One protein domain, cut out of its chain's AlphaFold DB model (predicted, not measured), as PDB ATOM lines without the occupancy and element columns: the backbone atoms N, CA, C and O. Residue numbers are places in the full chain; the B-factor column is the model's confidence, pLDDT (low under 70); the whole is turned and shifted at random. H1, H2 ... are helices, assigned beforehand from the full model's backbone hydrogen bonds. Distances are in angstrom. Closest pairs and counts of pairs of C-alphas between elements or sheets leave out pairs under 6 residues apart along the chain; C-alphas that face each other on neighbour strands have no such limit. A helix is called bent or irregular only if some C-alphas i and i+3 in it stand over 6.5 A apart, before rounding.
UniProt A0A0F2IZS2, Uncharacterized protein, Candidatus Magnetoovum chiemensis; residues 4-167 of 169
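What this domain is: This is residues 4 to 167 of the 169 residues of an uncharacterized protein of Candidatus Magnetoovum chiemensis (UniProt A0A0F2IZS2). An elongated body of helices has H2 in its middle, with H1 crossing H2 on one side and H5a, an arm of the bent helix H5, crossing it on another. H3 and H4 lie toward one end; toward the other, H5b and H6 form a helical hairpin, with H7 near H6. The printed part has 164 residues with seven named helices, H1 to H7 in order, and no named strand: all helix, compact, radius of gyration of the C-alphas 17.2 A, spans 53 by 31 by 25 A.

Where its parts are: Find C-alpha 4 at (91.321, 135.828, 108.198); from there H1 runs to residue 19, 22.3 A. H2, residues 28 to 48, covers 31.1 A and is irregular, but only just: C-alphas 44 and 47 are 7.0 A apart. Next come H3, residues 51 to 56, and H4, residues 60 to 76, 24.7 A. H5, residues 86 to 107, was assigned as one helix by its hydrogen bonds but is bent, with C-alphas 97 and 100 6.8 A apart; its arms are H5a, 86 to 97, and H5b, 100 to 107. H6 is residues 115 to 129, 20.8 A; H7, residues 141 to 153, ends at (93.894, 165.828, 117.188).

How they stand to each other: Start at the hub, H2: it touches H1 at a steep tilt of 59 degrees, closest C-alphas Ser 12 and Tyr 38, 5.2 A. H2, H4 and H5a form a bundle, a group of helices together; Phe 41 and Ala 92 are the closest C-alphas of H2 and H5a, 5.0 A. H2 and H4 only just touch, with 3 pairs of C-alphas within 8 A, Tyr 48 and Leu 67 closest at 7.1 A. H2 also touches H6 with residues 30 to 33 alone, C-alphas Leu 30 and Leu 126 closest at 6.6 A. In the hairpin of H5b and H6, the closest C-alphas are Phe 102 and Val 125, 6.3 A. H3 is close to H4 but not clearly touching, closest C-alphas Thr 54 and Leu 63, 6.7 A; H7 stands likewise to H6, Arg 144 and Asp 127, 7.4 A. Each O i to N i+4 pair is within hydrogen-bond range in H1, H3, H5a, H5b, H6 and H7; H2 has 15 of 17 and H4 12 of 13.

The domain as a whole: Look to Asp 79 and Ala 113 for the C-alphas farthest apart, 58.8 A. The printed part has no cut, and the link from H6 to H7 is long. Residues 75 to 80 stand free, and residues 154 to 167 hold no named element. The pLDDT is under 70 at residues 4 to 6 and 71 to 84.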
ATOM      1  N   ASN A   4      90.411 135.528 107.088       64.56
ATOM      2  CA  ASN A   4      91.321 135.828 108.198       64.56
ATOM      3  C   ASN A   4      90.773 136.874 109.187       64.56
ATOM      4  O   ASN A   4      91.057 136.791 110.377       64.56
ATOM      5  N   GLU A   5      89.998 137.862 108.731       64.00
ATOM      6  CA  GLU A   5      89.396 138.864 109.627       64.00
ATOM      7  C   GLU A   5      88.250 138.264 110.443       64.00
ATOM      8  O   GLU A   5      88.057 138.631 111.602       64.00
ATOM      9  N   TYR A   6      87.505 137.329 109.849       62.94
ATOM     10  CA  TYR A   6      86.418 136.624 110.522       62.94
ATOM     11  C   TYR A   6      86.941 135.753 111.671       62.94
ATOM     12  O   TYR A   6      86.422 135.839 112.785       62.94
ATOM     13  N   ASP A   7      88.034 135.024 111.440       83.38
ATOM     14  CA  ASP A   7      88.688 134.211 112.470       83.38
ATOM     15  C   ASP A   7      89.228 135.073 113.631       83.38
ATOM     16  O   ASP A   7      89.047 134.730 114.801       83.38
ATOM     17  N   ILE A   8      89.833 136.232 113.337       90.75
ATOM     18  CA  ILE A   8      90.356 137.152 114.366       90.75
ATOM     19  C   ILE A   8      89.226 137.710 115.234       90.75
ATOM     20  O   ILE A   8      89.357 137.757 116.461       90.75
ATOM     21  N   SER A   9      88.114 138.135 114.628       91.38
ATOM     22  CA  SER A   9      86.957 138.645 115.370       91.38
ATOM     23  C   SER A   9      86.368 137.588 116.307       91.38
ATOM     24  O   SER A   9      86.083 137.893 117.464       91.38
ATOM     25  N   GLN A  10      86.244 136.340 115.848       90.12
ATOM     26  CA  GLN A  10      85.738 135.243 116.678       90.12
ATOM     27  C   GLN A  10      86.672 134.908 117.842       90.12
ATOM     28  O   GLN A  10      86.210 134.775 118.976       90.12
ATOM     29  N   LEU A  11      87.982 134.827 117.591       90.81
ATOM     30  CA  LEU A  11      88.975 134.610 118.645       90.81
ATOM     31  C   LEU A  11      88.946 135.744 119.672       90.81
ATOM     32  O   LEU A  11      88.923 135.492 120.875       90.81
ATOM     33  N   SER A  12      88.865 136.990 119.204       93.88
ATOM     34  CA  SER A  12      88.761 138.160 120.079       93.88
ATOM     35  C   SER A  12      87.535 138.061 120.984       93.88
ATOM     36  O   SER A  12      87.661 138.193 122.198       93.88
ATOM     37  N   ALA A  13      86.366 137.758 120.415       93.38
ATOM     38  CA  ALA A  13      85.130 137.593 121.172       93.38
ATOM     39  C   ALA A  13      85.218 136.455 122.200       93.38
ATOM     40  O   ALA A  13      84.863 136.639 123.366       93.38
ATOM     41  N   PHE A  14      85.744 135.298 121.791       92.00
ATOM     42  CA  PHE A  14      85.927 134.142 122.665       92.00
ATOM     43  C   PHE A  14      86.818 134.469 123.869       92.00
ATOM     44  O   PHE A  14      86.430 134.223 125.014       92.00
ATOM     45  N   PHE A  15      87.987 135.068 123.636       93.12
ATOM     46  CA  PHE A  15      88.923 135.391 124.710       93.12
ATOM     47  C   PHE A  15      88.445 136.553 125.586       93.12
ATOM     48  O   PHE A  15      88.662 136.513 126.794       93.12
ATOM     49  N   ILE A  16      87.712 137.531 125.044       95.06
ATOM     50  CA  ILE A  16      87.060 138.562 125.868       95.06
ATOM     51  C   ILE A  16      86.047 137.916 126.816       95.06
ATOM     52  O   ILE A  16      86.136 138.123 128.027       95.06
ATOM     53  N   LYS A  17      85.143 137.068 126.308       93.19
ATOM     54  CA  LYS A  17      84.169 136.344 127.145       93.19
ATOM     55  C   LYS A  17      84.847 135.503 128.212       93.19
ATOM     56  O   LYS A  17      84.375 135.437 129.343       93.19
ATOM     57  N   LYS A  18      85.955 134.855 127.861       91.06
ATOM     58  CA  LYS A  18      86.652 133.950 128.767       91.06
ATOM     59  C   LYS A  18      87.435 134.678 129.856       91.06
ATOM     60  O   LYS A  18      87.396 134.259 131.009       91.06
ATOM     61  N   THR A  19      88.152 135.739 129.500       92.00
ATOM     62  CA  THR A  19      89.062 136.433 130.420       92.00
ATOM     63  C   THR A  19      88.375 137.578 131.161       92.00
ATOM     64  O   THR A  19      88.626 137.784 132.346       92.00
ATOM     65  N   ILE A  20      87.518 138.334 130.473       93.94
ATOM     66  CA  ILE A  20      86.831 139.508 131.024       93.94
ATOM     67  C   ILE A  20      85.401 139.164 131.453       93.94
ATOM     68  O   ILE A  20      84.899 139.754 132.409       93.94
ATOM     69  N   GLY A  21      84.741 138.207 130.802       92.00
ATOM     70  CA  GLY A  21      83.332 137.892 131.056       92.00
ATOM     71  C   GLY A  21      82.383 138.790 130.262       92.00
ATOM     72  O   GLY A  21      82.734 139.288 129.196       92.00
ATOM     73  N   ASN A  22      81.172 138.996 130.790       90.94
ATOM     74  CA  ASN A  22      80.217 139.956 130.228       90.94
ATOM     75  C   ASN A  22      80.830 141.363 130.260       90.94
ATOM     76  O   ASN A  22      81.407 141.712 131.278       90.94
ATOM     77  N   ILE A  23      80.710 142.152 129.197       93.38
ATOM     78  CA  ILE A  23      81.233 143.524 129.090       93.38
ATOM     79  C   ILE A  23      80.133 144.593 129.022       93.38
ATOM     80  O   ILE A  23      80.456 145.778 129.065       93.38
ATOM     81  N   ASP A  24      78.855 144.203 128.980       90.31
ATOM     82  CA  ASP A  24      77.698 145.112 128.911       90.31
ATOM     83  C   ASP A  24      77.597 146.042 130.124       90.31
ATOM     84  O   ASP A  24      76.966 147.097 130.080       90.31
ATOM     85  N   ASP A  25      78.211 145.648 131.243       92.12
ATOM     86  CA  ASP A  25      78.260 146.471 132.443       92.12
ATOM     87  C   ASP A  25      79.231 147.658 132.307       92.12
ATOM     88  O   ASP A  25      79.185 148.589 133.120       92.12
ATOM     89  N   LEU A  26      80.130 147.627 131.323       94.81
ATOM     90  CA  LEU A  26      81.147 148.645 131.083       94.81
ATOM     91  C   LEU A  26      80.602 149.767 130.192       94.81
ATOM     92  O   LEU A  26      79.597 149.633 129.501       94.81
ATOM     93  N   SER A  27      81.280 150.916 130.192       95.81
ATOM     94  CA  SER A  27      80.941 151.965 129.232       95.81
ATOM     95  C   SER A  27      81.291 151.523 127.814       95.81
ATOM     96  O   SER A  27      82.289 150.836 127.598       95.81
ATOM     97  N   TYR A  28      80.510 151.989 126.841       95.94
ATOM     98  CA  TYR A  28      80.713 151.658 125.430       95.94
ATOM     99  C   TYR A  28      82.146 151.943 124.947       95.94
ATOM    100  O   TYR A  28      82.757 151.123 124.269       95.94
ATOM    101  N   GLU A  29      82.726 153.081 125.347       96.06
ATOM    102  CA  GLU A  29      84.104 153.432 124.985       96.06
ATOM    103  C   GLU A  29      85.123 152.424 125.539       96.06
ATOM    104  O   GLU A  29      86.034 152.011 124.820       96.06
ATOM    105  N   LEU A  30      84.961 151.999 126.797       97.19
ATOM    106  CA  LEU A  30      85.852 151.020 127.414       97.19
ATOM    107  C   LEU A  30      85.668 149.630 126.795       97.19
ATOM    108  O   LEU A  30      86.658 148.975 126.488       97.19
ATOM    109  N   ALA A  31      84.428 149.211 126.543       97.25
ATOM    110  CA  ALA A  31      84.132 147.963 125.843       97.25
ATOM    111  C   ALA A  31      84.780 147.935 124.446       97.25
ATOM    112  O   ALA A  31      85.456 146.968 124.092       97.25
ATOM    113  N   ASN A  32      84.683 149.032 123.686       97.19
ATOM    114  CA  ASN A  32      85.354 149.167 122.392       97.19
ATOM    115  C   ASN A  32      86.887 149.162 122.504       97.19
ATOM    116  O   ASN A  32      87.564 148.607 121.639       97.19
ATOM    117  N   THR A  33      87.439 149.750 123.566       97.75
ATOM    118  CA  THR A  33      88.886 149.715 123.843       97.75
ATOM    119  C   THR A  33      89.351 148.275 124.074       97.75
ATOM    120  O   THR A  33      90.315 147.824 123.458       97.75
ATOM    121  N   ILE A  34      88.632 147.516 124.909       97.44
ATOM    122  CA  ILE A  34      88.920 146.099 125.184       97.44
ATOM    123  C   ILE A  34      88.846 145.285 123.889       97.44
ATOM    124  O   ILE A  34      89.779 144.545 123.579       97.44
ATOM    125  N   ALA A  35      87.790 145.471 123.092       96.81
ATOM    126  CA  ALA A  35      87.651 144.836 121.782       96.81
ATOM    127  C   ALA A  35      88.885 145.067 120.894       96.81
ATOM    128  O   ALA A  35      89.414 144.127 120.302       96.81
ATOM    129  N   ASN A  36      89.379 146.307 120.847       97.25
ATOM    130  CA  ASN A  36      90.553 146.668 120.058       97.25
ATOM    131  C   ASN A  36      91.850 146.050 120.585       97.25
ATOM    132  O   ASN A  36      92.681 145.635 119.778       97.25
ATOM    133  N   ILE A  37      92.017 145.938 121.904       96.94
ATOM    134  CA  ILE A  37      93.188 145.295 122.515       96.94
ATOM    135  C   ILE A  37      93.284 143.827 122.083       96.94
ATOM    136  O   ILE A  37      94.315 143.406 121.554       96.94
ATOM    137  N   TYR A  38      92.196 143.067 122.230       95.62
ATOM    138  CA  TYR A  38      92.175 141.654 121.841       95.62
ATOM    139  C   TYR A  38      92.307 141.476 120.327       95.62
ATOM    140  O   TYR A  38      93.125 140.678 119.868       95.62
ATOM    141  N   TYR A  39      91.580 142.274 119.543       95.38
ATOM    142  CA  TYR A  39      91.670 142.229 118.085       95.38
ATOM    143  C   TYR A  39      93.085 142.521 117.587       95.38
ATOM    144  O   TYR A  39      93.599 141.814 116.722       95.38
ATOM    145  N   ARG A  40      93.746 143.540 118.148       94.50
ATOM    146  CA  ARG A  40      95.125 143.889 117.796       94.50
ATOM    147  C   ARG A  40      96.082 142.748 118.109       94.50
ATOM    148  O   ARG A  40      96.908 142.427 117.257       94.50
ATOM    149  N   PHE A  41      95.980 142.152 119.293       93.75
ATOM    150  CA  PHE A  41      96.816 141.015 119.660       93.75
ATOM    151  C   PHE A  41      96.657 139.866 118.671       93.75
ATOM    152  O   PHE A  41      97.660 139.421 118.121       93.75
ATOM    153  N   PHE A  42      95.430 139.424 118.384       92.19
ATOM    154  CA  PHE A  42      95.211 138.325 117.441       92.19
ATOM    155  C   PHE A  42      95.651 138.695 116.028       92.19
ATOM    156  O   PHE A  42      96.334 137.913 115.380       92.19
ATOM    157  N   ARG A  43      95.379 139.916 115.563       92.12
ATOM    158  CA  ARG A  43      95.852 140.379 114.252       92.12
ATOM    159  C   ARG A  43      97.376 140.310 114.116       92.12
ATOM    160  O   ARG A  43      97.862 139.964 113.046       92.12
ATOM    161  N   LEU A  44      98.115 140.668 115.167       89.81
ATOM    162  CA  LEU A  44      99.580 140.668 115.158       89.81
ATOM    163  C   LEU A  44     100.180 139.277 115.398       89.81
ATOM    164  O   LEU A  44     101.205 138.957 114.812       89.81
ATOM    165  N   SER A  45      99.563 138.462 116.254       88.31
ATOM    166  CA  SER A  45     100.104 137.163 116.676       88.31
ATOM    167  C   SER A  45      99.690 136.001 115.777       88.31
ATOM    168  O   SER A  45     100.472 135.071 115.606       88.31
ATOM    169  N   MET A  46      98.504 136.047 115.161       87.75
ATOM    170  CA  MET A  46      97.957 134.925 114.390       87.75
ATOM    171  C   MET A  46      98.861 134.427 113.250       87.75
ATOM    172  O   MET A  46      98.919 133.214 113.066       87.75
ATOM    173  N   PRO A  47      99.607 135.279 112.513       85.44
ATOM    174  CA  PRO A  47     100.556 134.801 111.502       85.44
ATOM    175  C   PRO A  47     101.665 133.890 112.053       85.44
ATOM    176  O   PRO A  47     102.295 133.168 111.285       85.44
ATOM    177  N   TYR A  48     101.906 133.931 113.364       83.44
ATOM    178  CA  TYR A  48     102.996 133.234 114.048       83.44
ATOM    179  C   TYR A  48     102.509 132.118 114.977       83.44
ATOM    180  O   TYR A  48     103.318 131.363 115.513       83.44
ATOM    181  N   LEU A  49     101.196 132.007 115.164       85.12
ATOM    182  CA  LEU A  49     100.568 130.974 115.973       85.12
ATOM    183  C   LEU A  49     100.116 129.802 115.098       85.12
ATOM    184  O   LEU A  49      99.637 129.974 113.975       85.12
ATOM    185  N   ASN A  50     100.199 128.588 115.633       83.75
ATOM    186  CA  ASN A  50      99.581 127.427 115.022       83.75
ATOM    187  C   ASN A  50      98.059 127.507 115.194       83.75
ATOM    188  O   ASN A  50      97.540 127.425 116.305       83.75
ATOM    189  N   LYS A  51      97.329 127.597 114.076       78.69
ATOM    190  CA  LYS A  51      95.864 127.726 114.065       78.69
ATOM    191  C   LYS A  51      95.150 126.647 114.890       78.69
ATOM    192  O   LYS A  51      94.191 126.967 115.587       78.69
ATOM    193  N   GLU A  52      95.602 125.393 114.847       80.25
ATOM    194  CA  GLU A  52      94.978 124.317 115.626       80.25
ATOM    195  C   GLU A  52      95.203 124.477 117.130       80.25
ATOM    196  O   GLU A  52      94.295 124.193 117.915       80.25
ATOM    197  N   ASN A  53      96.389 124.934 117.531       80.44
ATOM    198  CA  ASN A  53      96.691 125.202 118.933       80.44
ATOM    199  C   ASN A  53      95.915 126.418 119.426       80.44
ATOM    200  O   ASN A  53      95.313 126.344 120.491       80.44
ATOM    201  N   THR A  54      95.838 127.491 118.633       80.81
ATOM    202  CA  THR A  54      95.089 128.704 118.994       80.81
ATOM    203  C   THR A  54      93.618 128.413 119.260       80.81
ATOM    204  O   THR A  54      93.051 128.929 120.218       80.81
ATOM    205  N   LEU A  55      92.999 127.552 118.447       76.56
ATOM    206  CA  LEU A  55      91.599 127.154 118.622       76.56
ATOM    207  C   LEU A  55      91.377 126.250 119.845       76.56
ATOM    208  O   LEU A  55      90.268 126.195 120.374       76.56
ATOM    209  N   LYS A  56      92.413 125.529 120.285       82.12
ATOM    210  CA  LYS A  56      92.387 124.684 121.490       82.12
ATOM    211  C   LYS A  56      92.855 125.426 122.741       82.12
ATOM    212  O   LYS A  56      92.648 124.917 123.842       82.12
ATOM    213  N   ALA A  57      93.487 126.586 122.580       83.69
ATOM    214  CA  ALA A  57      94.055 127.349 123.672       83.69
ATOM    215  C   ALA A  57      92.953 127.777 124.635       83.69
ATOM    216  O   ALA A  57      91.919 128.339 124.266       83.69
ATOM    217  N   ASP A  58      93.184 127.497 125.909       81.56
ATOM    218  CA  ASP A  58      92.246 127.809 126.966       81.56
ATOM    219  C   ASP A  58      92.557 129.141 127.661       81.56
ATOM    220  O   ASP A  58      91.735 129.635 128.430       81.56
ATOM    221  N   SER A  59      93.705 129.741 127.382       83.56
ATOM    222  CA  SER A  59      94.216 130.916 128.074       83.56
ATOM    223  C   SER A  59      95.133 131.712 127.153       83.56
ATOM    224  O   SER A  59      95.677 131.183 126.181       83.56
ATOM    225  N   VAL A  60      95.284 133.006 127.438       83.38
ATOM    226  CA  VAL A  60      96.244 133.855 126.716       83.38
ATOM    227  C   VAL A  60      97.667 133.422 127.066       83.38
ATOM    228  O   VAL A  60      98.552 133.466 126.219       83.38
ATOM    229  N   GLU A  61      97.874 132.933 128.287       84.50
ATOM    230  CA  GLU A  61      99.129 132.365 128.768       84.50
ATOM    231  C   GLU A  61      99.603 131.204 127.884       84.50
ATOM    232  O   GLU A  61     100.767 131.178 127.498       84.50
ATOM    233  N   ALA A  62      98.711 130.294 127.475       84.88
ATOM    234  CA  ALA A  62      99.070 129.223 126.544       84.88
ATOM    235  C   ALA A  62      99.564 129.769 125.188       84.88
ATOM    236  O   ALA A  62     100.553 129.283 124.643       84.88
ATOM    237  N   LEU A  63      98.913 130.817 124.667       87.00
ATOM    238  CA  LEU A  63      99.327 131.475 123.420       87.00
ATOM    239  C   LEU A  63     100.658 132.216 123.575       87.00
ATOM    240  O   LEU A  63     101.459 132.258 122.644       87.00
ATOM    241  N   LYS A  64     100.907 132.798 124.749       85.06
ATOM    242  CA  LYS A  64     102.166 133.463 125.083       85.06
ATOM    243  C   LYS A  64     103.332 132.487 125.074       85.06
ATOM    244  O   LYS A  64     104.351 132.797 124.465       85.06
ATOM    245  N   GLU A  65     103.194 131.339 125.729       85.06
ATOM    246  CA  GLU A  65     104.248 130.320 125.748       85.06
ATOM    247  C   GLU A  65     104.565 129.832 124.328       85.06
ATOM    248  O   GLU A  65     105.733 129.697 123.964       85.06
ATOM    249  N   GLU A  66     103.544 129.665 123.483       86.69
ATOM    250  CA  GLU A  66     103.748 129.337 122.071       86.69
ATOM    251  C   GLU A  66     104.505 130.447 121.324       86.69
ATOM    252  O   GLU A  66     105.495 130.161 120.648       86.69
ATOM    253  N   LEU A  67     104.099 131.712 121.478       84.88
ATOM    254  CA  LEU A  67     104.796 132.849 120.867       84.88
ATOM    255  C   LEU A  67     106.256 132.935 121.324       84.88
ATOM    256  O   LEU A  67     107.135 133.142 120.494       84.88
ATOM    257  N   LEU A  68     106.530 132.751 122.618       81.81
ATOM    258  CA  LEU A  68     107.889 132.775 123.170       81.81
ATOM    259  C   LEU A  68     108.743 131.610 122.654       81.81
ATOM    260  O   LEU A  68     109.910 131.814 122.320       81.81
ATOM    261  N   SER A  69     108.168 130.412 122.524       82.31
ATOM    262  CA  SER A  69     108.858 129.267 121.923       82.31
ATOM    263  C   SER A  69     109.238 129.551 120.469       82.31
ATOM    264  O   SER A  69     110.380 129.331 120.073       82.31
ATOM    265  N   ARG A  70     108.305 130.097 119.680       75.31
ATOM    266  CA  ARG A  70     108.549 130.485 118.282       75.31
ATOM    267  C   ARG A  70     109.599 131.580 118.155       75.31
ATOM    268  O   ARG A  70     110.418 131.545 117.248       75.31
ATOM    269  N   LEU A  71     109.599 132.533 119.078       69.81
ATOM    270  CA  LEU A  71     110.610 133.583 119.146       69.81
ATOM    271  C   LEU A  71     112.014 133.014 119.371       69.81
ATOM    272  O   LEU A  71     112.941 133.404 118.664       69.81
ATOM    273  N   GLY A  72     112.155 132.050 120.285       67.56
ATOM    274  CA  GLY A  72     113.425 131.351 120.504       67.56
ATOM    275  C   GLY A  72     113.908 130.574 119.274       67.56
ATOM    276  O   GLY A  72     115.109 130.517 119.013       67.56
ATOM    277  N   GLU A  73     112.987 130.018 118.481       68.62
ATOM    278  CA  GLU A  73     113.306 129.377 117.196       68.62
ATOM    279  C   GLU A  73     113.805 130.403 116.162       68.62
ATOM    280  O   GLU A  73     114.829 130.175 115.518       68.62
ATOM    281  N   ILE A  74     113.142 131.559 116.042       64.06
ATOM    282  CA  ILE A  74     113.483 132.607 115.063       64.06
ATOM    283  C   ILE A  74     114.836 133.262 115.377       64.06
ATOM    284  O   ILE A  74     115.628 133.479 114.464       64.06
ATOM    285  N   GLU A  75     115.153 133.535 116.647       58.03
ATOM    286  CA  GLU A  75     116.457 134.106 117.034       58.03
ATOM    287  C   GLU A  75     117.640 133.181 116.698       58.03
ATOM    288  O   GLU A  75     118.761 133.650 116.491       58.03
ATOM    289  N   SER A  76     117.396 131.870 116.593       57.84
ATOM    290  CA  SER A  76     118.413 130.893 116.192       57.84
ATOM    291  C   SER A  76     118.674 130.851 114.676       57.84
ATOM    292  O   SER A  76     119.718 130.351 114.252       57.84
ATOM    293  N   CYS A  77     117.773 131.413 113.861       54.69
ATOM    294  CA  CYS A  77     117.855 131.463 112.399       54.69
ATOM    295  C   CYS A  77     118.076 132.913 111.927       54.69
ATOM    296  O   CYS A  77     117.139 133.685 111.737       54.69
ATOM    297  N   SER A  78     119.343 133.292 111.727       54.84
ATOM    298  CA  SER A  78     119.795 134.683 111.520       54.84
ATOM    299  C   SER A  78     119.172 135.445 110.341       54.84
ATOM    300  O   SER A  78     119.261 136.672 110.313       54.84
ATOM    301  N   ASP A  79     118.540 134.757 109.389       53.03
ATOM    302  CA  ASP A  79     118.056 135.360 108.142       53.03
ATOM    303  C   ASP A  79     116.553 135.717 108.169       53.03
ATOM    304  O   ASP A  79     116.104 136.534 107.367       53.03
ATOM    305  N   GLU A  80     115.769 135.181 109.116       50.81
ATOM    306  CA  GLU A  80     114.313 135.427 109.235       50.81
ATOM    307  C   GLU A  80     113.956 136.490 110.293       50.81
ATOM    308  O   GLU A  80     112.855 137.049 110.291       50.81
ATOM    309  N   ALA A  81     114.909 136.840 111.163       53.38
ATOM    310  CA  ALA A  81     114.721 137.769 112.279       53.38
ATOM    311  C   ALA A  81     114.398 139.219 111.861       53.38
ATOM    312  O   ALA A  81     113.928 140.011 112.677       53.38
ATOM    313  N   THR A  82     114.620 139.599 110.598       55.19
ATOM    314  CA  THR A  82     114.463 140.993 110.143       55.19
ATOM    315  C   THR A  82     113.008 141.449 109.973       55.19
ATOM    316  O   THR A  82     112.777 142.654 109.923       55.19
ATOM    317  N   ASN A  83     112.029 140.533 109.929       64.25
ATOM    318  CA  ASN A  83     110.621 140.863 109.641       64.25
ATOM    319  C   ASN A  83     109.625 140.529 110.768       64.25
ATOM    320  O   ASN A  83     108.422 140.722 110.586       64.25
ATOM    321  N   PHE A  84     110.076 140.025 111.921       68.75
ATOM    322  CA  PHE A  84     109.173 139.710 113.032       68.75
ATOM    323  C   PHE A  84     108.853 140.974 113.860       68.75
ATOM    324  O   PHE A  84     109.774 141.605 114.386       68.75
ATOM    325  N   PRO A  85     107.574 141.356 114.047       80.38
ATOM    326  CA  PRO A  85     107.180 142.577 114.750       80.38
ATOM    327  C   PRO A  85     107.236 142.404 116.280       80.38
ATOM    328  O   PRO A  85     106.241 142.570 116.991       80.38
ATOM    329  N   TYR A  86     108.422 142.083 116.810       79.69
ATOM    330  CA  TYR A  86     108.629 141.719 118.218       79.69
ATOM    331  C   TYR A  86     108.070 142.766 119.182       79.69
ATOM    332  O   TYR A  86     107.284 142.454 120.075       79.69
ATOM    333  N   SER A  87     108.441 144.034 118.976       83.81
ATOM    334  CA  SER A  87     108.018 145.133 119.852       83.81
ATOM    335  C   SER A  87     106.498 145.304 119.874       83.81
ATOM    336  O   SER A  87     105.927 145.639 120.909       83.81
ATOM    337  N   GLU A  88     105.831 145.072 118.747       87.50
ATOM    338  CA  GLU A  88     104.393 145.291 118.600       87.50
ATOM    339  C   GLU A  88     103.594 144.144 119.217       87.50
ATOM    340  O   GLU A  88     102.617 144.401 119.922       87.50
ATOM    341  N   ILE A  89     104.044 142.901 119.021       87.69
ATOM    342  CA  ILE A  89     103.460 141.719 119.667       87.69
ATOM    343  C   ILE A  89     103.659 141.795 121.184       87.69
ATOM    344  O   ILE A  89     102.699 141.597 121.925       87.69
ATOM    345  N   ALA A  90     104.855 142.160 121.659       86.44
ATOM    346  CA  ALA A  90     105.129 142.311 123.089       86.44
ATOM    347  C   ALA A  90     104.240 143.386 123.741       86.44
ATOM    348  O   ALA A  90     103.692 143.165 124.820       86.44
ATOM    349  N   LYS A  91     104.041 144.531 123.070       89.38
ATOM    350  CA  LYS A  91     103.112 145.579 123.531       89.38
ATOM    351  C   LYS A  91     101.666 145.084 123.571       89.38
ATOM    352  O   LYS A  91     100.982 145.307 124.564       89.38
ATOM    353  N   ALA A  92     101.208 144.400 122.522       91.75
ATOM    354  CA  ALA A  92      99.844 143.878 122.464       91.75
ATOM    355  C   ALA A  92      99.586 142.801 123.533       91.75
ATOM    356  O   ALA A  92      98.515 142.775 124.134       91.75
ATOM    357  N   LEU A  93     100.579 141.950 123.808       91.00
ATOM    358  CA  LEU A  93     100.514 140.967 124.884       91.00
ATOM    359  C   LEU A  93     100.434 141.647 126.258       91.00
ATOM    360  O   LEU A  93      99.566 141.300 127.053       91.00
ATOM    361  N   ALA A  94     101.281 142.648 126.518       90.56
ATOM    362  CA  ALA A  94     101.246 143.406 127.769       90.56
ATOM    363  C   ALA A  94      99.885 144.093 127.991       90.56
ATOM    364  O   ALA A  94      99.354 144.080 129.104       90.56
ATOM    365  N   ASP A  95      99.293 144.645 126.927       93.31
ATOM    366  CA  ASP A  95      97.957 145.243 126.973       93.31
ATOM    367  C   ASP A  95      96.875 144.214 127.336       93.31
ATOM    368  O   ASP A  95      96.016 144.499 128.177       93.31
ATOM    369  N   ILE A  96      96.913 143.009 126.757       93.56
ATOM    370  CA  ILE A  96      95.985 141.938 127.146       93.56
ATOM    371  C   ILE A  96      96.195 141.526 128.601       93.56
ATOM    372  O   ILE A  96      95.217 141.410 129.329       93.56
ATOM    373  N   GLU A  97      97.433 141.317 129.048       91.56
ATOM    374  CA  GLU A  97      97.713 140.832 130.408       91.56
ATOM    375  C   GLU A  97      97.253 141.819 131.492       91.56
ATOM    376  O   GLU A  97      96.788 141.418 132.565       91.56
ATOM    377  N   VAL A  98      97.362 143.125 131.229       93.69
ATOM    378  CA  VAL A  98      96.978 144.154 132.204       93.69
ATOM    379  C   VAL A  98      95.472 144.436 132.205       93.69
ATOM    380  O   VAL A  98      94.916 144.789 133.249       93.69
ATOM    381  N   THR A  99      94.788 144.249 131.071       95.94
ATOM    382  CA  THR A  99      93.367 144.603 130.909       95.94
ATOM    383  C   THR A  99      92.460 143.957 131.971       95.94
ATOM    384  O   THR A  99      91.747 144.700 132.652       95.94
ATOM    385  N   PRO A 100      92.505 142.634 132.233       95.56
ATOM    386  CA  PRO A 100      91.670 141.995 133.253       95.56
ATOM    387  C   PRO A 100      91.864 142.587 134.650       95.56
ATOM    388  O   PRO A 100      90.904 142.717 135.410       95.56
ATOM    389  N   ARG A 101      93.091 143.001 134.994       94.81
ATOM    390  CA  ARG A 101      93.386 143.620 136.294       94.81
ATOM    391  C   ARG A 101      92.671 144.958 136.436       94.81
ATOM    392  O   ARG A 101      92.022 145.191 137.453       94.81
ATOM    393  N   PHE A 102      92.730 145.802 135.406       95.94
ATOM    394  CA  PHE A 102      92.004 147.071 135.393       95.94
ATOM    395  C   PHE A 102      90.491 146.876 135.490       95.94
ATOM    396  O   PHE A 102      89.838 147.572 136.269       95.94
ATOM    397  N   ILE A 103      89.934 145.912 134.751       97.12
ATOM    398  CA  ILE A 103      88.491 145.647 134.788       97.12
ATOM    399  C   ILE A 103      88.053 145.116 136.154       97.12
ATOM    400  O   ILE A 103      87.034 145.564 136.678       97.12
ATOM    401  N   ASN A 104      88.839 144.246 136.786       96.12
ATOM    402  CA  ASN A 104      88.540 143.752 138.131       96.12
ATOM    403  C   ASN A 104      88.573 144.870 139.182       96.12
ATOM    404  O   ASN A 104      87.679 144.940 140.026       96.12
ATOM    405  N   ILE A 105      89.548 145.783 139.104       95.38
ATOM    406  CA  ILE A 105      89.592 146.971 139.970       95.38
ATOM    407  C   ILE A 105      88.341 147.822 139.750       95.38
ATOM    408  O   ILE A 105      87.663 148.173 140.714       95.38
ATOM    409  N   LEU A 106      87.988 148.105 138.495       95.81
ATOM    410  CA  LEU A 106      86.812 148.905 138.163       95.81
ATOM    411  C   LEU A 106      85.512 148.262 138.681       95.81
ATOM    412  O   LEU A 106      84.656 148.959 139.222       95.81
ATOM    413  N   ARG A 107      85.380 146.935 138.566       96.19
ATOM    414  CA  ARG A 107      84.213 146.170 139.037       96.19
ATOM    415  C   ARG A 107      84.131 146.001 140.547       96.19
ATOM    416  O   ARG A 107      83.040 145.783 141.059       96.19
ATOM    417  N   SER A 108      85.246 146.121 141.264       96.75
ATOM    418  CA  SER A 108      85.232 146.120 142.732       96.75
ATOM    419  C   SER A 108      84.589 147.374 143.336       96.75
ATOM    420  O   SER A 108      84.276 147.393 144.524       96.75
ATOM    421  N   ILE A 109      84.375 148.419 142.529       97.00
ATOM    422  CA  ILE A 109      83.748 149.664 142.961       97.00
ATOM    423  C   ILE A 109      82.243 149.550 142.746       97.00
ATOM    424  O   ILE A 109      81.765 149.409 141.619       97.00
ATOM    425  N   ASP A 110      81.483 149.680 143.829       95.69
ATOM    426  CA  ASP A 110      80.031 149.775 143.752       95.69
ATOM    427  C   ASP A 110      79.629 151.073 143.028       95.69
ATOM    428  O   ASP A 110      79.770 152.180 143.557       95.69
ATOM    429  N   LYS A 111      79.116 150.929 141.800       94.12
ATOM    430  CA  LYS A 111      78.707 152.046 140.930       94.12
ATOM    431  C   LYS A 111      77.562 152.861 141.533       94.12
ATOM    432  O   LYS A 111      77.430 154.042 141.221       94.12
ATOM    433  N   THR A 112      76.730 152.233 142.364       94.62
ATOM    434  CA  THR A 112      75.556 152.863 142.976       94.62
ATOM    435  C   THR A 112      75.934 153.636 144.232       94.62
ATOM    436  O   THR A 112      75.490 154.770 144.406       94.62
ATOM    437  N   ALA A 113      76.811 153.070 145.064       97.00
ATOM    438  CA  ALA A 113      77.282 153.720 146.281       97.00
ATOM    439  C   ALA A 113      78.356 154.787 146.004       97.00
ATOM    440  O   ALA A 113      78.361 155.839 146.645       97.00
ATOM    441  N   PHE A 114      79.247 154.553 145.031       97.12
ATOM    442  CA  PHE A 114      80.412 155.403 144.753       97.12
ATOM    443  C   PHE A 114      80.544 155.787 143.264       97.12
ATOM    444  O   PHE A 114      81.591 155.559 142.645       97.12
ATOM    445  N   PRO A 115      79.532 156.444 142.666       96.06
ATOM    446  CA  PRO A 115      79.508 156.737 141.228       96.06
ATOM    447  C   PRO A 115      80.687 157.606 140.762       96.06
ATOM    448  O   PRO A 115      81.245 157.388 139.686       96.06
ATOM    449  N   ASN A 116      81.118 158.568 141.585       95.88
ATOM    450  CA  ASN A 116      82.250 159.438 141.254       95.88
ATOM    451  C   ASN A 116      83.580 158.678 141.250       95.88
ATOM    452  O   ASN A 116      84.401 158.887 140.360       95.88
ATOM    453  N   GLN A 117      83.783 157.780 142.218       95.62
ATOM    454  CA  GLN A 117      84.990 156.960 142.282       95.62
ATOM    455  C   GLN A 117      85.052 156.011 141.086       95.62
ATOM    456  O   GLN A 117      86.090 155.926 140.433       95.62
ATOM    457  N   TYR A 118      83.924 155.379 140.749       96.50
ATOM    458  CA  TYR A 118      83.818 154.533 139.565       96.50
ATOM    459  C   TYR A 118      84.202 155.302 138.296       96.50
ATOM    460  O   TYR A 118      85.050 154.849 137.531       96.50
ATOM    461  N   LYS A 119      83.648 156.508 138.103       95.00
ATOM    462  CA  LYS A 119      83.955 157.345 136.936       95.00
ATOM    463  C   LYS A 119      85.436 157.731 136.862       95.00
ATOM    464  O   LYS A 119      86.031 157.635 135.792       95.00
ATOM    465  N   ILE A 120      86.042 158.138 137.980       93.50
ATOM    466  CA  ILE A 120      87.466 158.509 138.034       93.50
ATOM    467  C   ILE A 120      88.349 157.316 137.664       93.50
ATOM    468  O   ILE A 120      89.272 157.460 136.863       93.50
ATOM    469  N   VAL A 121      88.062 156.139 138.223       95.31
ATOM    470  CA  VAL A 121      88.834 154.929 137.931       95.31
ATOM    471  C   VAL A 121      88.637 154.504 136.481       95.31
ATOM    472  O   VAL A 121      89.624 154.229 135.810       95.31
ATOM    473  N   GLN A 122      87.414 154.551 135.948       96.44
ATOM    474  CA  GLN A 122      87.156 154.279 134.531       96.44
ATOM    475  C   GLN A 122      87.975 155.203 133.614       96.44
ATOM    476  O   GLN A 122      88.542 154.753 132.621       96.44
ATOM    477  N   GLU A 123      88.069 156.490 133.951       95.50
ATOM    478  CA  GLU A 123      88.888 157.447 133.210       95.50
ATOM    479  C   GLU A 123      90.386 157.117 133.273       95.50
ATOM    480  O   GLU A 123      91.062 157.208 132.253       95.50
ATOM    481  N   ILE A 124      90.906 156.695 134.432       94.88
ATOM    482  CA  ILE A 124      92.303 156.242 134.573       94.88
ATOM    483  C   ILE A 124      92.548 154.966 133.756       94.88
ATOM    484  O   ILE A 124      93.591 154.834 133.115       94.88
ATOM    485  N   VAL A 125      91.594 154.036 133.740       96.25
ATOM    486  CA  VAL A 125      91.681 152.819 132.921       96.25
ATOM    487  C   VAL A 125      91.768 153.181 131.439       96.25
ATOM    488  O   VAL A 125      92.653 152.686 130.747       96.25
ATOM    489  N   LEU A 126      90.921 154.092 130.952       96.81
ATOM    490  CA  LEU A 126      90.994 154.579 129.570       96.81
ATOM    491  C   LEU A 126      92.314 155.306 129.282       96.81
ATOM    492  O   LEU A 126      92.891 155.125 128.210       96.81
ATOM    493  N   ASP A 127      92.825 156.096 130.229       96.12
ATOM    494  CA  ASP A 127      94.118 156.772 130.081       96.12
ATOM    495  C   ASP A 127      95.263 155.793 129.851       96.12
ATOM    496  O   ASP A 127      96.108 156.033 128.989       96.12
ATOM    497  N   ASN A 128      95.261 154.683 130.585       94.69
ATOM    498  CA  ASN A 128      96.265 153.636 130.460       94.69
ATOM    499  C   ASN A 128      96.062 152.800 129.192       94.69
ATOM    500  O   ASN A 128      97.001 152.613 128.423       94.69
ATOM    501  N   LEU A 129      94.843 152.314 128.955       95.19
ATOM    502  CA  LEU A 129      94.566 151.325 127.912       95.19
ATOM    503  C   LEU A 129      94.436 151.936 126.517       95.19
ATOM    504  O   LEU A 129      95.060 151.437 125.581       95.19
ATOM    505  N   LYS A 130      93.663 153.015 126.380       95.31
ATOM    506  CA  LYS A 130      93.364 153.656 125.094       95.31
ATOM    507  C   LYS A 130      94.361 154.753 124.768       95.31
ATOM    508  O   LYS A 130      94.967 154.771 123.702       95.31
ATOM    509  N   TYR A 131      94.534 155.687 125.701       94.81
ATOM    510  CA  TYR A 131      95.329 156.882 125.444       94.81
ATOM    511  C   TYR A 131      96.827 156.662 125.679       94.81
ATOM    512  O   TYR A 131      97.617 157.474 125.211       94.81
ATOM    513  N   LYS A 132      97.249 155.582 126.347       93.38
ATOM    514  CA  LYS A 132      98.662 155.308 126.672       93.38
ATOM    515  C   LYS A 132      99.344 156.512 127.348       93.38
ATOM    516  O   LYS A 132     100.410 156.961 126.925       93.38
ATOM    517  N   ILE A 133      98.679 157.115 128.333       92.81
ATOM    518  CA  ILE A 133      99.232 158.219 129.124       92.81
ATOM    519  C   ILE A 133     100.081 157.619 130.243       92.81
ATOM    520  O   ILE A 133      99.557 156.989 131.153       92.81
ATOM    521  N   GLU A 134     101.391 157.846 130.183       89.94
ATOM    522  CA  GLU A 134     102.342 157.364 131.191       89.94
ATOM    523  C   GLU A 134     102.042 157.940 132.582       89.94
ATOM    524  O   GLU A 134     101.858 159.156 132.718       89.94
ATOM    525  N   ASN A 135     102.044 157.080 133.605       87.94
ATOM    526  CA  ASN A 135     101.783 157.415 135.012       87.94
ATOM    527  C   ASN A 135     100.491 158.229 135.190       87.94
ATOM    528  O   ASN A 135     100.476 159.288 135.826       87.94
ATOM    529  N   ALA A 136      99.399 157.808 134.545       87.69
ATOM    530  CA  ALA A 136      98.138 158.548 134.556       87.69
ATOM    531  C   ALA A 136      97.611 158.791 135.986       87.69
ATOM    532  O   ALA A 136      97.061 159.848 136.279       87.69
ATOM    533  N   GLU A 137      97.815 157.855 136.899       85.00
ATOM    534  CA  GLU A 137      97.446 157.951 138.310       85.00
ATOM    535  C   GLU A 137      98.162 159.080 139.065       85.00
ATOM    536  O   GLU A 137      97.591 159.650 139.994       85.00
ATOM    537  N   GLU A 138      99.369 159.458 138.637       90.56
ATOM    538  CA  GLU A 138     100.163 160.532 139.247       90.56
ATOM    539  C   GLU A 138      99.869 161.905 138.618       90.56
ATOM    540  O   GLU A 138     100.254 162.952 139.149       90.56
ATOM    541  N   ARG A 139      99.178 161.934 137.470       90.62
ATOM    542  CA  ARG A 139      98.926 163.164 136.710       90.62
ATOM    543  C   ARG A 139      97.640 163.865 137.133       90.62
ATOM    544  O   ARG A 139      96.558 163.281 137.228       90.62
ATOM    545  N   LEU A 140      97.733 165.193 137.232       90.62
ATOM    546  CA  LEU A 140      96.572 166.067 137.399       90.62
ATOM    547  C   LEU A 140      95.543 165.842 136.280       90.62
ATOM    548  O   LEU A 140      95.900 165.708 135.108       90.62
ATOM    549  N   LEU A 141      94.255 165.895 136.635       89.81
ATOM    550  CA  LEU A 141      93.126 165.703 135.713       89.81
ATOM    551  C   LEU A 141      93.258 166.549 134.432       89.81
ATOM    552  O   LEU A 141      93.093 166.037 133.328       89.81
ATOM    553  N   ILE A 142      93.607 167.833 134.574       91.75
ATOM    554  CA  ILE A 142      93.744 168.755 133.440       91.75
ATOM    555  C   ILE A 142      94.842 168.313 132.461       91.75
ATOM    556  O   ILE A 142      94.662 168.403 131.251       91.75
ATOM    557  N   LEU A 143      95.958 167.769 132.959       93.19
ATOM    558  CA  LEU A 143      97.066 167.306 132.118       93.19
ATOM    559  C   LEU A 143      96.695 166.034 131.354       93.19
ATOM    560  O   LEU A 143      97.093 165.865 130.198       93.19
ATOM    561  N   ARG A 144      95.895 165.160 131.971       94.81
ATOM    562  CA  ARG A 144      95.344 163.974 131.304       94.81
ATOM    563  C   ARG A 144      94.381 164.374 130.197       94.81
ATOM    564  O   ARG A 144      94.547 163.927 129.068       94.81
ATOM    565  N   LEU A 145      93.462 165.300 130.479       93.75
ATOM    566  CA  LEU A 145      92.532 165.834 129.482       93.75
ATOM    567  C   LEU A 145      93.266 166.442 128.276       93.75
ATOM    568  O   LEU A 145      92.951 166.104 127.137       93.75
ATOM    569  N   LEU A 146      94.275 167.285 128.512       93.44
ATOM    570  CA  LEU A 146      95.088 167.866 127.438       93.44
ATOM    571  C   LEU A 146      95.811 166.790 126.617       93.44
ATOM    572  O   LEU A 146      95.873 166.889 125.393       93.44
ATOM    573  N   SER A 147      96.307 165.735 127.270       94.00
ATOM    574  CA  SER A 147      96.951 164.604 126.590       94.00
ATOM    575  C   SER A 147      95.967 163.830 125.703       94.00
ATOM    576  O   SER A 147      96.309 163.503 124.567       94.00
ATOM    577  N   ARG A 148      94.732 163.594 126.175       95.25
ATOM    578  CA  ARG A 148      93.656 162.980 125.371       95.25
ATOM    579  C   ARG A 148      93.328 163.827 124.145       95.25
ATOM    580  O   ARG A 148      93.287 163.299 123.039       95.25
ATOM    581  N   ILE A 149      93.131 165.135 124.333       94.00
ATOM    582  CA  ILE A 149      92.820 166.073 123.242       94.00
ATOM    583  C   ILE A 149      93.937 166.053 122.198       94.00
ATOM    584  O   ILE A 149      93.657 165.900 121.013       94.00
ATOM    585  N   ARG A 150      95.201 166.142 122.630       95.81
ATOM    586  CA  ARG A 150      96.357 166.074 121.727       95.81
ATOM    587  C   ARG A 150      96.351 164.784 120.906       95.81
ATOM    588  O   ARG A 150      96.523 164.836 119.694       95.81
ATOM    589  N   LYS A 151      96.129 163.638 121.555       94.62
ATOM    590  CA  LYS A 151      96.104 162.326 120.894       94.62
ATOM    591  C   LYS A 151      94.976 162.197 119.877       94.62
ATOM    592  O   LYS A 151      95.210 161.675 118.793       94.62
ATOM    593  N   HIS A 152      93.791 162.719 120.198       91.62
ATOM    594  CA  HIS A 152      92.675 162.808 119.252       91.62
ATOM    595  C   HIS A 152      93.022 163.686 118.046       91.62
ATOM    596  O   HIS A 152      92.860 163.249 116.913       91.62
ATOM    597  N   LEU A 153      93.549 164.894 118.269       93.00
ATOM    598  CA  LEU A 153      93.894 165.828 117.188       93.00
ATOM    599  C   LEU A 153      94.999 165.300 116.264       93.00
ATOM    600  O   LEU A 153      94.994 165.592 115.071       93.00
ATOM    601  N   ASN A 154      95.927 164.515 116.810       93.62
ATOM    602  CA  ASN A 154      97.047 163.946 116.069       93.62
ATOM    603  C   ASN A 154      96.754 162.559 115.472       93.62
ATOM    604  O   ASN A 154      97.650 161.974 114.869       93.62
ATOM    605  N   ASN A 155      95.542 162.012 115.642       90.00
ATOM    606  CA  ASN A 155      95.201 160.635 115.259       90.00
ATOM    607  C   ASN A 155      96.165 159.579 115.846       90.00
ATOM    608  O   ASN A 155      96.486 158.585 115.205       90.00
ATOM    609  N   GLU A 156      96.623 159.785 117.087       90.94
ATOM    610  CA  GLU A 156      97.531 158.873 117.811       90.94
ATOM    611  C   GLU A 156      96.785 157.699 118.485       90.94
ATOM    612  O   GLU A 156      97.386 156.935 119.240       90.94
ATOM    613  N   ILE A 157      95.468 157.580 118.285       90.38
ATOM    614  CA  ILE A 157      94.636 156.530 118.887       90.38
ATOM    615  C   ILE A 157      94.455 155.407 117.872       90.38
ATOM    616  O   ILE A 157      93.733 155.546 116.886       90.38
ATOM    617  N   GLU A 158      95.104 154.278 118.136       87.69
ATOM    618  CA  GLU A 158      95.071 153.092 117.281       87.69
ATOM    619  C   GLU A 158      93.856 152.206 117.607       87.69
ATOM    620  O   GLU A 158      94.002 151.098 118.121       87.69
ATOM    621  N   GLU A 159      92.646 152.692 117.313       91.62
ATOM    622  CA  GLU A 159      91.397 151.934 117.477       91.62
ATOM    623  C   GLU A 159      90.565 151.912 116.194       91.62
ATOM    624  O   GLU A 159      90.414 152.913 115.497       91.62
ATOM    625  N   ILE A 160      89.951 150.762 115.920       92.88
ATOM    626  CA  ILE A 160      88.836 150.623 114.991       92.88
ATOM    627  C   ILE A 160      87.579 151.142 115.714       92.88
ATOM    628  O   ILE A 160      87.201 150.585 116.755       92.88
ATOM    629  N   PRO A 161      86.918 152.194 115.192       92.12
ATOM    630  CA  PRO A 161      85.693 152.713 115.787       92.12
ATOM    631  C   PRO A 161      84.575 151.673 115.741       92.12
ATOM    632  O   PRO A 161      84.365 151.037 114.703       92.12
ATOM    633  N   ASN A 162      83.836 151.550 116.846       92.81
ATOM    634  CA  ASN A 162      82.669 150.672 116.972       92.81
ATOM    635  C   ASN A 162      82.980 149.217 116.582       92.81
ATOM    636  O   ASN A 162      82.160 148.520 115.986       92.81
ATOM    637  N   LEU A 163      84.204 148.765 116.869       94.12
ATOM    638  CA  LEU A 163      84.599 147.378 116.679       94.12
ATOM    639  C   LEU A 163      83.741 146.460 117.540       94.12
ATOM    640  O   LEU A 163      83.412 145.366 117.098       94.12
ATOM    641  N   ILE A 164      83.356 146.921 118.732       93.69
ATOM    642  CA  ILE A 164      82.557 146.118 119.650       93.69
ATOM    643  C   ILE A 164      81.227 145.662 119.042       93.69
ATOM    644  O   ILE A 164      80.881 144.499 119.187       93.69
ATOM    645  N   ASP A 165      80.571 146.502 118.239       92.06
ATOM    646  CA  ASP A 165      79.312 146.158 117.559       92.06
ATOM    647  C   ASP A 165      79.486 145.085 116.472       92.06
ATOM    648  O   ASP A 165      78.513 144.531 115.962       92.06
ATOM    649  N   ARG A 166      80.730 144.833 116.053       89.12
ATOM    650  CA  ARG A 166      81.083 143.837 115.032       89.12
ATOM    651  C   ARG A 166      81.529 142.516 115.642       89.12
ATOM    652  O   ARG A 166      81.691 141.544 114.905       89.12
ATOM    653  N   LEU A 167      81.804 142.497 116.941       86.75
ATOM    654  CA  LEU A 167      82.169 141.290 117.656       86.75
ATOM    655  C   LEU A 167      80.901 140.720 118.299       86.75
ATOM    656  O   LEU A 167      80.114 141.453 118.886       86.75
TER     657      LEU A 167